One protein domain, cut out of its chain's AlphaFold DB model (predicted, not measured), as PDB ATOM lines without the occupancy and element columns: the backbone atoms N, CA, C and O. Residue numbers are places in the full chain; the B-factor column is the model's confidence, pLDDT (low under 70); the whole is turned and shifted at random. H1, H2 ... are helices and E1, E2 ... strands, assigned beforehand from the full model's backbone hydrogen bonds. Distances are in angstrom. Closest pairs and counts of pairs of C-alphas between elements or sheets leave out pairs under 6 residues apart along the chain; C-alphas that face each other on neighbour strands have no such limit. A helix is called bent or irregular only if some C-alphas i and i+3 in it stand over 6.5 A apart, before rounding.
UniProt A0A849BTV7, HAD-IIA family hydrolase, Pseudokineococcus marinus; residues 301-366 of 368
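Overview. This is residues 301 to 366 of the 368 residues of the protein "HAD-IIA family hydrolase" of Pseudokineococcus marinus (UniProt A0A849BTV7). A small antiparallel sheet of four strands carries the long helix H1 packed over one of its faces, chiefly over E3 and E2. A second helix, H2, packs on the edge strand E4 and on H1, coming closest to H1 at Pro 335, its first residue, and standing at a steep tilt to it. The printed part has 66 residues, with four named strands followed by two named helices, in the order E1 E2 E3 E4 H1 H2; the sheet's order is E1, E2, E3, E4, and the class is mixed, helices and strands. The whole is compact, with a radius of gyration of the C-alphas of 10.5 A, and rounded, spanning 31 by 23 by 19 A.

Arrangement. E1, residues 303 to 305, is an edge strand and forms a hairpin with E2, residues 312 to 315; N 303 and O 314 are 2.8 A apart, within hydrogen-bond range. E2 forms a hairpin with E3, residues 318 to 322, where N 313 and O 320 are 2.8 A apart. E3 forms a hairpin with E4, residues 327 to 329, the other edge strand, where N 321 and O 328 are 2.9 A apart. The four strands make a meander, each the antiparallel neighbour of the one before, and their lines turn by 75 degrees from edge to edge. E1 and E4 are apart. H1, residues 335 to 349, is on the sheet at a height over the sheet of 7.0 A. It lies over E3 and, only just, over E2, on which 3 of its C-alphas fall. On the local plane its line and that of E3 stand at 27 degrees, only just along the strands. The closest C-alphas of H1 and E3 are those of Val 338 and Ala 318, 5.2 A apart. H1 and E1 are near each other, with 5 pairs of C-alphas within 10 A. H2, residues 356 to 366, is also on the sheet; its closest C-alphas with E4 are those of Leu 358 and Val 328, 5.8 A apart. H1 and H2 touch, their closest C-alphas being those of Pro 335 and Val 362, 4.8 A apart, at a steep tilt of 52 degrees, opposite ways. The sheet and these helices form two layers, with the helices on one face. In H1 every O i to N i+4 pair is within hydrogen-bond range; in H2 4 of 7 are.

Along the chain. E1 begins at C-alpha 303, at (229.335, 179.436, 191.552). From first to last C-alpha E2 measures 10.2 A and E3, the longest strand, 14.0 A; E4 has three residues, as E1 has. H1 measures 20.7 A and begins at C-alpha 335, at (236.238, 172.117, 205.013). H2 measures 14.9 A and ends at C-alpha 366, at (239.915, 175.968, 213.700). H2 is irregular: C-alphas 361 and 364 are 7.0 A apart.

Size, cuts and confidence. The two C-alphas farthest apart, those of Gly 308 and Asp 366, are 32.4 A apart. The printed part has no cut and no long link. The mean pLDDT of the printed part is 92.3, and no printed residue is under 70.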
ATOM      1  N   THR A 301     236.579 180.135 193.236       92.00
ATOM      2  CA  THR A 301     235.361 180.752 192.705       92.00
ATOM      3  C   THR A 301     234.151 180.027 193.264       92.00
ATOM      4  O   THR A 301     234.050 178.805 193.143       92.00
ATOM      5  N   VAL A 302     233.223 180.784 193.849       95.50
ATOM      6  CA  VAL A 302     231.919 180.260 194.252       95.50
ATOM      7  C   VAL A 302     230.932 180.485 193.113       95.50
ATOM      8  O   VAL A 302     230.704 181.616 192.690       95.50
ATOM      9  N   VAL A 303     230.345 179.403 192.611       95.69
ATOM     10  CA  VAL A 303     229.335 179.436 191.552       95.69
ATOM     11  C   VAL A 303     227.959 179.324 192.185       95.69
ATOM     12  O   VAL A 303     227.692 178.398 192.951       95.69
ATOM     13  N   ARG A 304     227.076 180.262 191.849       94.25
ATOM     14  CA  ARG A 304     225.658 180.179 192.195       94.25
ATOM     15  C   ARG A 304     224.937 179.316 191.168       94.25
ATOM     16  O   ARG A 304     225.038 179.573 189.970       94.25
ATOM     17  N   GLU A 305     224.185 178.338 191.645       93.25
ATOM     18  CA  GLU A 305     223.408 177.426 190.813       93.25
ATOM     19  C   GLU A 305     221.929 177.471 191.202       93.25
ATOM     20  O   GLU A 305     221.580 177.611 192.374       93.25
ATOM     21  N   GLY A 306     221.055 177.367 190.201       87.94
ATOM     22  CA  GLY A 306     219.608 177.431 190.393       87.94
ATOM     23  C   GLY A 306     219.073 178.822 190.761       87.94
ATOM     24  O   GLY A 306     219.803 179.804 190.905       87.94
ATOM     25  N   GLU A 307     217.751 178.898 190.914       82.25
ATOM     26  CA  GLU A 307     217.024 180.121 191.260       82.25
ATOM     27  C   GLU A 307     215.990 179.872 192.365       82.25
ATOM     28  O   GLU A 307     215.572 178.741 192.633       82.25
ATOM     29  N   GLY A 308     215.576 180.956 193.027       80.44
ATOM     30  CA  GLY A 308     214.578 180.917 194.092       80.44
ATOM     31  C   GLY A 308     214.962 179.963 195.241       80.44
ATOM     32  O   GLY A 308     216.114 179.972 195.678       80.44
ATOM     33  N   PRO A 309     214.027 179.147 195.757       76.69
ATOM     34  CA  PRO A 309     214.269 178.274 196.909       76.69
ATOM     35  C   PRO A 309     215.205 177.087 196.624       76.69
ATOM     36  O   PRO A 309     215.651 176.446 197.568       76.69
ATOM     37  N   GLN A 310     215.515 176.797 195.355       81.00
ATOM     38  CA  GLN A 310     216.454 175.737 194.951       81.00
ATOM     39  C   GLN A 310     217.890 176.255 194.771       81.00
ATOM     40  O   GLN A 310     218.760 175.518 194.316       81.00
ATOM     41  N   ARG A 311     218.143 177.532 195.091       92.12
ATOM     42  CA  ARG A 311     219.466 178.146 194.954       92.12
ATOM     43  C   ARG A 311     220.503 177.436 195.828       92.12
ATOM     44  O   ARG A 311     220.275 177.213 197.022       92.12
ATOM     45  N   SER A 312     221.665 177.173 195.241       94.81
ATOM     46  CA  SER A 312     222.847 176.665 195.928       94.81
ATOM     47  C   SER A 312     224.108 177.443 195.542       94.81
ATOM     48  O   SER A 312     224.162 178.144 194.528       94.81
ATOM     49  N   TRP A 313     225.127 177.330 196.386       96.69
ATOM     50  CA  TRP A 313     226.451 177.913 196.211       96.69
ATOM     51  C   TRP A 313     227.456 176.770 196.204       96.69
ATOM     52  O   TRP A 313     227.535 176.012 197.172       96.69
ATOM     53  N   ARG A 314     228.207 176.626 195.112       96.50
ATOM     54  CA  ARG A 314     229.216 175.577 194.945       96.50
ATOM     55  C   ARG A 314     230.618 176.169 194.914       96.50
ATOM     56  O   ARG A 314     230.875 177.097 194.153       96.50
ATOM     57  N   CYS A 315     231.532 175.591 195.683       96.00
ATOM     58  CA  CYS A 315     232.966 175.859 195.623       96.00
ATOM     59  C   CYS A 315     233.693 174.517 195.556       96.00
ATOM     60  O   CYS A 315     233.511 173.694 196.448       96.00
ATOM     61  N   GLY A 316     234.482 174.270 194.508       92.88
ATOM     62  CA  GLY A 316     235.068 172.942 194.292       92.88
ATOM     63  C   GLY A 316     233.995 171.845 194.317       92.88
ATOM     64  O   GLY A 316     232.976 171.961 193.632       92.88
ATOM     65  N   ASP A 317     234.210 170.830 195.156       92.81
ATOM     66  CA  ASP A 317     233.270 169.721 195.375       92.81
ATOM     67  C   ASP A 317     232.245 169.996 196.497       92.81
ATOM     68  O   ASP A 317     231.389 169.157 196.767       92.81
ATOM     69  N   ALA A 318     232.328 171.144 197.181       95.56
ATOM     70  CA  ALA A 318     231.397 171.518 198.242       95.56
ATOM     71  C   ALA A 318     230.190 172.273 197.680       95.56
ATOM     72  O   ALA A 318     230.352 173.217 196.901       95.56
ATOM     73  N   GLN A 319     228.987 171.931 198.140       96.06
ATOM     74  CA  GLN A 319     227.762 172.659 197.819       96.06
ATOM     75  C   GLN A 319     226.992 173.004 199.097       96.06
ATOM     76  O   GLN A 319     226.809 172.159 199.970       96.06
ATOM     77  N   VAL A 320     226.538 174.252 199.204       96.50
ATOM     78  CA  VAL A 320     225.703 174.757 200.301       96.50
ATOM     79  C   VAL A 320     224.389 175.263 199.730       96.50
ATOM     80  O   VAL A 320     224.369 175.914 198.687       96.50
ATOM     81  N   ARG A 321     223.278 174.993 200.411       94.81
ATOM     82  CA  ARG A 321     221.945 175.477 200.028       94.81
ATOM     83  C   ARG A 321     221.129 175.874 201.248       94.81
ATOM     84  O   ARG A 321     221.465 175.530 202.384       94.81
ATOM     85  N   ARG A 322     220.024 176.578 201.013       93.00
ATOM     86  CA  ARG A 322     219.051 176.893 202.063       93.00
ATOM     87  C   ARG A 322     218.179 175.667 202.353       93.00
ATOM     88  O   ARG A 322     217.486 175.166 201.471       93.00
ATOM     89  N   GLY A 323     218.233 175.180 203.585       90.81
ATOM     90  CA  GLY A 323     217.306 174.207 204.154       90.81
ATOM     91  C   GLY A 323     216.181 174.879 204.957       90.81
ATOM     92  O   GLY A 323     216.126 176.111 205.026       90.81
ATOM     93  N   PRO A 324     215.283 174.086 205.568       89.00
ATOM     94  CA  PRO A 324     214.182 174.604 206.385       89.00
ATOM     95  C   PRO A 324     214.670 175.372 207.624       89.00
ATOM     96  O   PRO A 324     214.123 176.425 207.931       89.00
ATOM     97  N   ASP A 325     215.743 174.895 208.267       89.69
ATOM     98  CA  ASP A 325     216.255 175.440 209.536       89.69
ATOM     99  C   ASP A 325     217.493 176.343 209.369       89.69
ATOM    100  O   ASP A 325     218.079 176.798 210.350       89.69
ATOM    101  N   GLY A 326     217.928 176.597 208.130       93.62
ATOM    102  CA  GLY A 326     219.126 177.387 207.838       93.62
ATOM    103  C   GLY A 326     219.962 176.828 206.690       93.62
ATOM    104  O   GLY A 326     219.498 176.006 205.900       93.62
ATOM    105  N   LEU A 327     221.203 177.290 206.577       95.06
ATOM    106  CA  LEU A 327     222.153 176.804 205.578       95.06
ATOM    107  C   LEU A 327     222.642 175.397 205.917       95.06
ATOM    108  O   LEU A 327     223.060 175.126 207.044       95.06
ATOM    109  N   VAL A 328     222.635 174.523 204.914       93.69
ATOM    110  CA  VAL A 328     223.111 173.139 205.001       93.69
ATOM    111  C   VAL A 328     224.109 172.867 203.883       93.69
ATOM    112  O   VAL A 328     223.918 173.332 202.757       93.69
ATOM    113  N   ALA A 329     225.171 172.126 204.195       93.56
ATOM    114  CA  ALA A 329     226.102 171.615 203.194       93.56
ATOM    115  C   ALA A 329     225.682 170.209 202.758       93.56
ATOM    116  O   ALA A 329     225.269 169.399 203.588       93.56
ATOM    117  N   GLU A 330     225.811 169.916 201.468       89.44
ATOM    118  CA  GLU A 330     225.676 168.554 200.953       89.44
ATOM    119  C   GLU A 330     226.911 167.712 201.312       89.44
ATOM    120  O   GLU A 330     227.944 168.237 201.733       89.44
ATOM    121  N   ASP A 331     226.811 166.387 201.216       80.50
ATOM    122  CA  ASP A 331     227.931 165.501 201.537       80.50
ATOM    123  C   ASP A 331     229.072 165.644 200.522       80.50
ATOM    124  O   ASP A 331     228.855 165.625 199.312       80.50
ATOM    125  N   GLY A 332     230.303 165.754 201.031       80.38
ATOM    126  CA  GLY A 332     231.506 165.981 200.226       80.38
ATOM    127  C   GLY A 332     232.127 167.365 200.434       80.38
ATOM    128  O   GLY A 332     231.662 168.166 201.244       80.38
ATOM    129  N   GLY A 333     233.221 167.621 199.713       86.06
ATOM    130  CA  GLY A 333     233.984 168.867 199.800       86.06
ATOM    131  C   GLY A 333     234.938 168.944 200.998       86.06
ATOM    132  O   GLY A 333     234.692 168.401 202.072       86.06
ATOM    133  N   GLN A 334     236.066 169.627 200.806       94.06
ATOM    134  CA  GLN A 334     236.993 169.921 201.900       94.06
ATOM    135  C   GLN A 334     236.422 171.045 202.785       94.06
ATOM    136  O   GLN A 334     235.736 171.926 202.259       94.06
ATOM    137  N   PRO A 335     236.747 171.091 204.093       96.12
ATOM    138  CA  PRO A 335     236.238 172.117 205.013       96.12
ATOM    139  C   PRO A 335     236.369 173.561 204.502       96.12
ATOM    140  O   PRO A 335     235.446 174.357 204.656       96.12
ATOM    141  N   LEU A 336     237.480 173.898 203.836       96.31
ATOM    142  CA  LEU A 336     237.715 175.240 203.288       96.31
ATOM    143  C   LEU A 336     236.750 175.602 202.150       96.31
ATOM    144  O   LEU A 336     236.299 176.742 202.060       96.31
ATOM    145  N   ASP A 337     236.406 174.642 201.298       96.81
ATOM    146  CA  ASP A 337     235.449 174.865 200.216       96.81
ATOM    147  C   ASP A 337     234.015 174.959 200.745       96.81
ATOM    148  O   ASP A 337     233.244 175.803 200.282       96.81
ATOM    149  N   VAL A 338     233.686 174.174 201.779       97.38
ATOM    150  CA  VAL A 338     232.420 174.313 202.516       97.38
ATOM    151  C   VAL A 338     232.315 175.708 203.127       97.38
ATOM    152  O   VAL A 338     231.288 176.361 202.957       97.38
ATOM    153  N   LEU A 339     233.379 176.203 203.772       97.62
ATOM    154  CA  LEU A 339     233.414 177.548 204.349       97.62
ATOM    155  C   LEU A 339     233.192 178.628 203.284       97.62
ATOM    156  O   LEU A 339     232.357 179.506 203.474       97.62
ATOM    157  N   ARG A 340     233.879 178.549 202.139       97.62
ATOM    158  CA  ARG A 340     233.729 179.511 201.031       97.62
ATOM    159  C   ARG A 340     232.303 179.556 200.487       97.62
ATOM    160  O   ARG A 340     231.735 180.638 200.344       97.62
ATOM    161  N   ALA A 341     231.713 178.392 200.213       97.31
ATOM    162  CA  ALA A 341     230.329 178.295 199.755       97.31
ATOM    163  C   ALA A 341     229.338 178.810 200.816       97.31
ATOM    164  O   ALA A 341     228.396 179.533 200.491       97.31
ATOM    165  N   ALA A 342     229.578 178.485 202.089       97.06
ATOM    166  CA  ALA A 342     228.758 178.922 203.209       97.06
ATOM    167  C   ALA A 342     228.815 180.435 203.433       97.06
ATOM    168  O   ALA A 342     227.764 181.046 203.596       97.06
ATOM    169  N   CYS A 343     230.000 181.050 203.391       97.31
ATOM    170  CA  CYS A 343     230.168 182.500 203.470       97.31
ATOM    171  C   CYS A 343     229.415 183.202 202.338       97.31
ATOM    172  O   CYS A 343     228.623 184.100 202.606       97.31
ATOM    173  N   ALA A 344     229.573 182.746 201.089       96.44
ATOM    174  CA  ALA A 344     228.844 183.316 199.957       96.44
ATOM    175  C   ALA A 344     227.320 183.255 200.161       96.44
ATOM    176  O   ALA A 344     226.634 184.261 199.993       96.44
ATOM    177  N   ALA A 345     226.798 182.107 200.602       95.69
ATOM    178  CA  ALA A 345     225.380 181.945 200.898       95.69
ATOM    179  C   ALA A 345     224.913 182.842 202.058       95.69
ATOM    180  O   ALA A 345     223.888 183.517 201.963       95.69
ATOM    181  N   ARG A 346     225.669 182.862 203.159       95.50
ATOM    182  CA  ARG A 346     225.336 183.570 204.401       95.50
ATOM    183  C   ARG A 346     225.360 185.085 204.234       95.50
ATOM    184  O   ARG A 346     224.496 185.759 204.796       95.50
ATOM    185  N   TRP A 347     226.322 185.600 203.473       95.38
ATOM    186  CA  TRP A 347     226.488 187.025 203.199       95.38
ATOM    187  C   TRP A 347     225.522 187.538 202.127       95.38
ATOM    188  O   TRP A 347     225.191 188.718 202.142       95.38
ATOM    189  N   GLU A 348     225.060 186.673 201.219       93.81
ATOM    190  CA  GLU A 348     224.029 187.013 200.228       93.81
ATOM    191  C   GLU A 348     222.616 186.993 200.834       93.81
ATOM    192  O   GLU A 348     221.770 187.792 200.442       93.81
ATOM    193  N   LEU A 349     222.345 186.081 201.774       91.06
ATOM    194  CA  LEU A 349     221.001 185.864 202.318       91.06
ATOM    195  C   LEU A 349     220.701 186.568 203.649       91.06
ATOM    196  O   LEU A 349     219.551 186.477 204.053       91.06
ATOM    197  N   GLU A 350     221.693 187.193 204.299       79.00
ATOM    198  CA  GLU A 350     221.713 188.009 205.545       79.00
ATOM    199  C   GLU A 350     220.859 187.583 206.769       79.00
ATOM    200  O   GLU A 350     221.369 187.612 207.888       79.00
ATOM    201  N   ASP A 351     219.639 187.088 206.594       83.88
ATOM    202  CA  ASP A 351     218.699 186.627 207.626       83.88
ATOM    203  C   ASP A 351     218.640 185.092 207.754       83.88
ATOM    204  O   ASP A 351     217.757 184.533 208.411       83.88
ATOM    205  N   VAL A 352     219.547 184.366 207.095       90.19
ATOM    206  CA  VAL A 352     219.588 182.900 207.164       90.19
ATOM    207  C   VAL A 352     220.486 182.422 208.305       90.19
ATOM    208  O   VAL A 352     221.646 182.817 208.415       90.19
ATOM    209  N   ALA A 353     219.962 181.523 209.140       92.19
ATOM    210  CA  ALA A 353     220.747 180.877 210.184       92.19
ATOM    211  C   ALA A 353     221.806 179.933 209.586       92.19
ATOM    212  O   ALA A 353     221.567 179.245 208.590       92.19
ATOM    213  N   VAL A 354     222.972 179.865 210.226       92.44
ATOM    214  CA  VAL A 354     223.986 178.832 209.977       92.44
ATOM    215  C   VAL A 354     223.689 177.663 210.911       92.44
ATOM    216  O   VAL A 354     223.692 177.845 212.128       92.44
ATOM    217  N   THR A 355     223.440 176.478 210.357       93.94
ATOM    218  CA  THR A 355     223.137 175.287 211.165       93.94
ATOM    219  C   THR A 355     224.369 174.778 211.919       93.94
ATOM    220  O   THR A 355     225.507 174.950 211.474       93.94
ATOM    221  N   ASP A 356     224.151 174.080 213.037       92.69
ATOM    222  CA  ASP A 356     225.238 173.440 213.791       92.69
ATOM    223  C   ASP A 356     225.996 172.405 212.958       92.69
ATOM    224  O   ASP A 356     227.195 172.211 213.151       92.69
ATOM    225  N   ASP A 357     225.319 171.740 212.017       91.69
ATOM    226  CA  ASP A 357     225.978 170.818 211.094       91.69
ATOM    227  C   ASP A 357     227.002 171.528 210.215       91.69
ATOM    228  O   ASP A 357     228.154 171.103 210.128       91.69
ATOM    229  N   LEU A 358     226.611 172.665 209.645       93.75
ATOM    230  CA  LEU A 358     227.502 173.468 208.827       93.75
ATOM    231  C   LEU A 358     228.695 173.985 209.642       93.75
ATOM    232  O   LEU A 358     229.829 173.888 209.175       93.75
ATOM    233  N   ARG A 359     228.467 174.442 210.884       94.06
ATOM    234  CA  ARG A 359     229.549 174.859 211.797       94.06
ATOM    235  C   ARG A 359     230.513 173.706 212.105       94.06
ATOM    236  O   ARG A 359     231.724 173.903 212.062       94.06
ATOM    237  N   ARG A 360     230.012 172.487 212.337       93.50
ATOM    238  CA  ARG A 360     230.859 171.295 212.546       93.50
ATOM    239  C   ARG A 360     231.678 170.905 211.316       93.50
ATOM    240  O   ARG A 360     232.762 170.357 211.469       93.50
ATOM    241  N   ARG A 361     231.177 171.150 210.102       94.38
ATOM    242  CA  ARG A 361     231.906 170.822 208.864       94.38
ATOM    243  C   ARG A 361     233.094 171.750 208.608       94.38
ATOM    244  O   ARG A 361     234.054 171.323 207.972       94.38
ATOM    245  N   VAL A 362     233.043 172.989 209.101       95.19
ATOM    246  CA  VAL A 362     234.131 173.971 208.942       95.19
ATOM    247  C   VAL A 362     235.085 174.021 210.137       95.19
ATOM    248  O   VAL A 362     236.241 174.393 209.958       95.19
ATOM    249  N   SER A 363     234.662 173.556 211.318       93.31
ATOM    250  CA  SER A 363     235.485 173.569 212.535       93.31
ATOM    251  C   SER A 363     236.828 172.822 212.471       93.31
ATOM    252  O   SER A 363     237.709 173.180 213.250       93.31
ATOM    253  N   PRO A 364     237.077 171.839 211.574       95.00
ATOM    254  CA  PRO A 364     238.423 171.290 211.408       95.00
ATOM    255  C   PRO A 364     239.474 172.329 210.994       95.00
ATOM    256  O   PRO A 364     240.657 172.088 211.209       95.00
ATOM    257  N   LEU A 365     239.066 173.465 210.414       93.50
ATOM    258  CA  LEU A 365     239.965 174.583 210.103       93.50
ATOM    259  C   LEU A 365     240.395 175.355 211.355       93.50
ATOM    260  O   LEU A 365     241.448 175.972 211.337       93.50
ATOM    261  N   ASP A 366     239.612 175.294 212.434       90.75
ATOM    262  CA  ASP A 366     239.915 175.968 213.700       90.75
ATOM    263  C   ASP A 366     240.852 175.131 214.597       90.75
ATOM    264  O   ASP A 366     241.239 175.566 215.686       90.75
TER     265      ASP A 366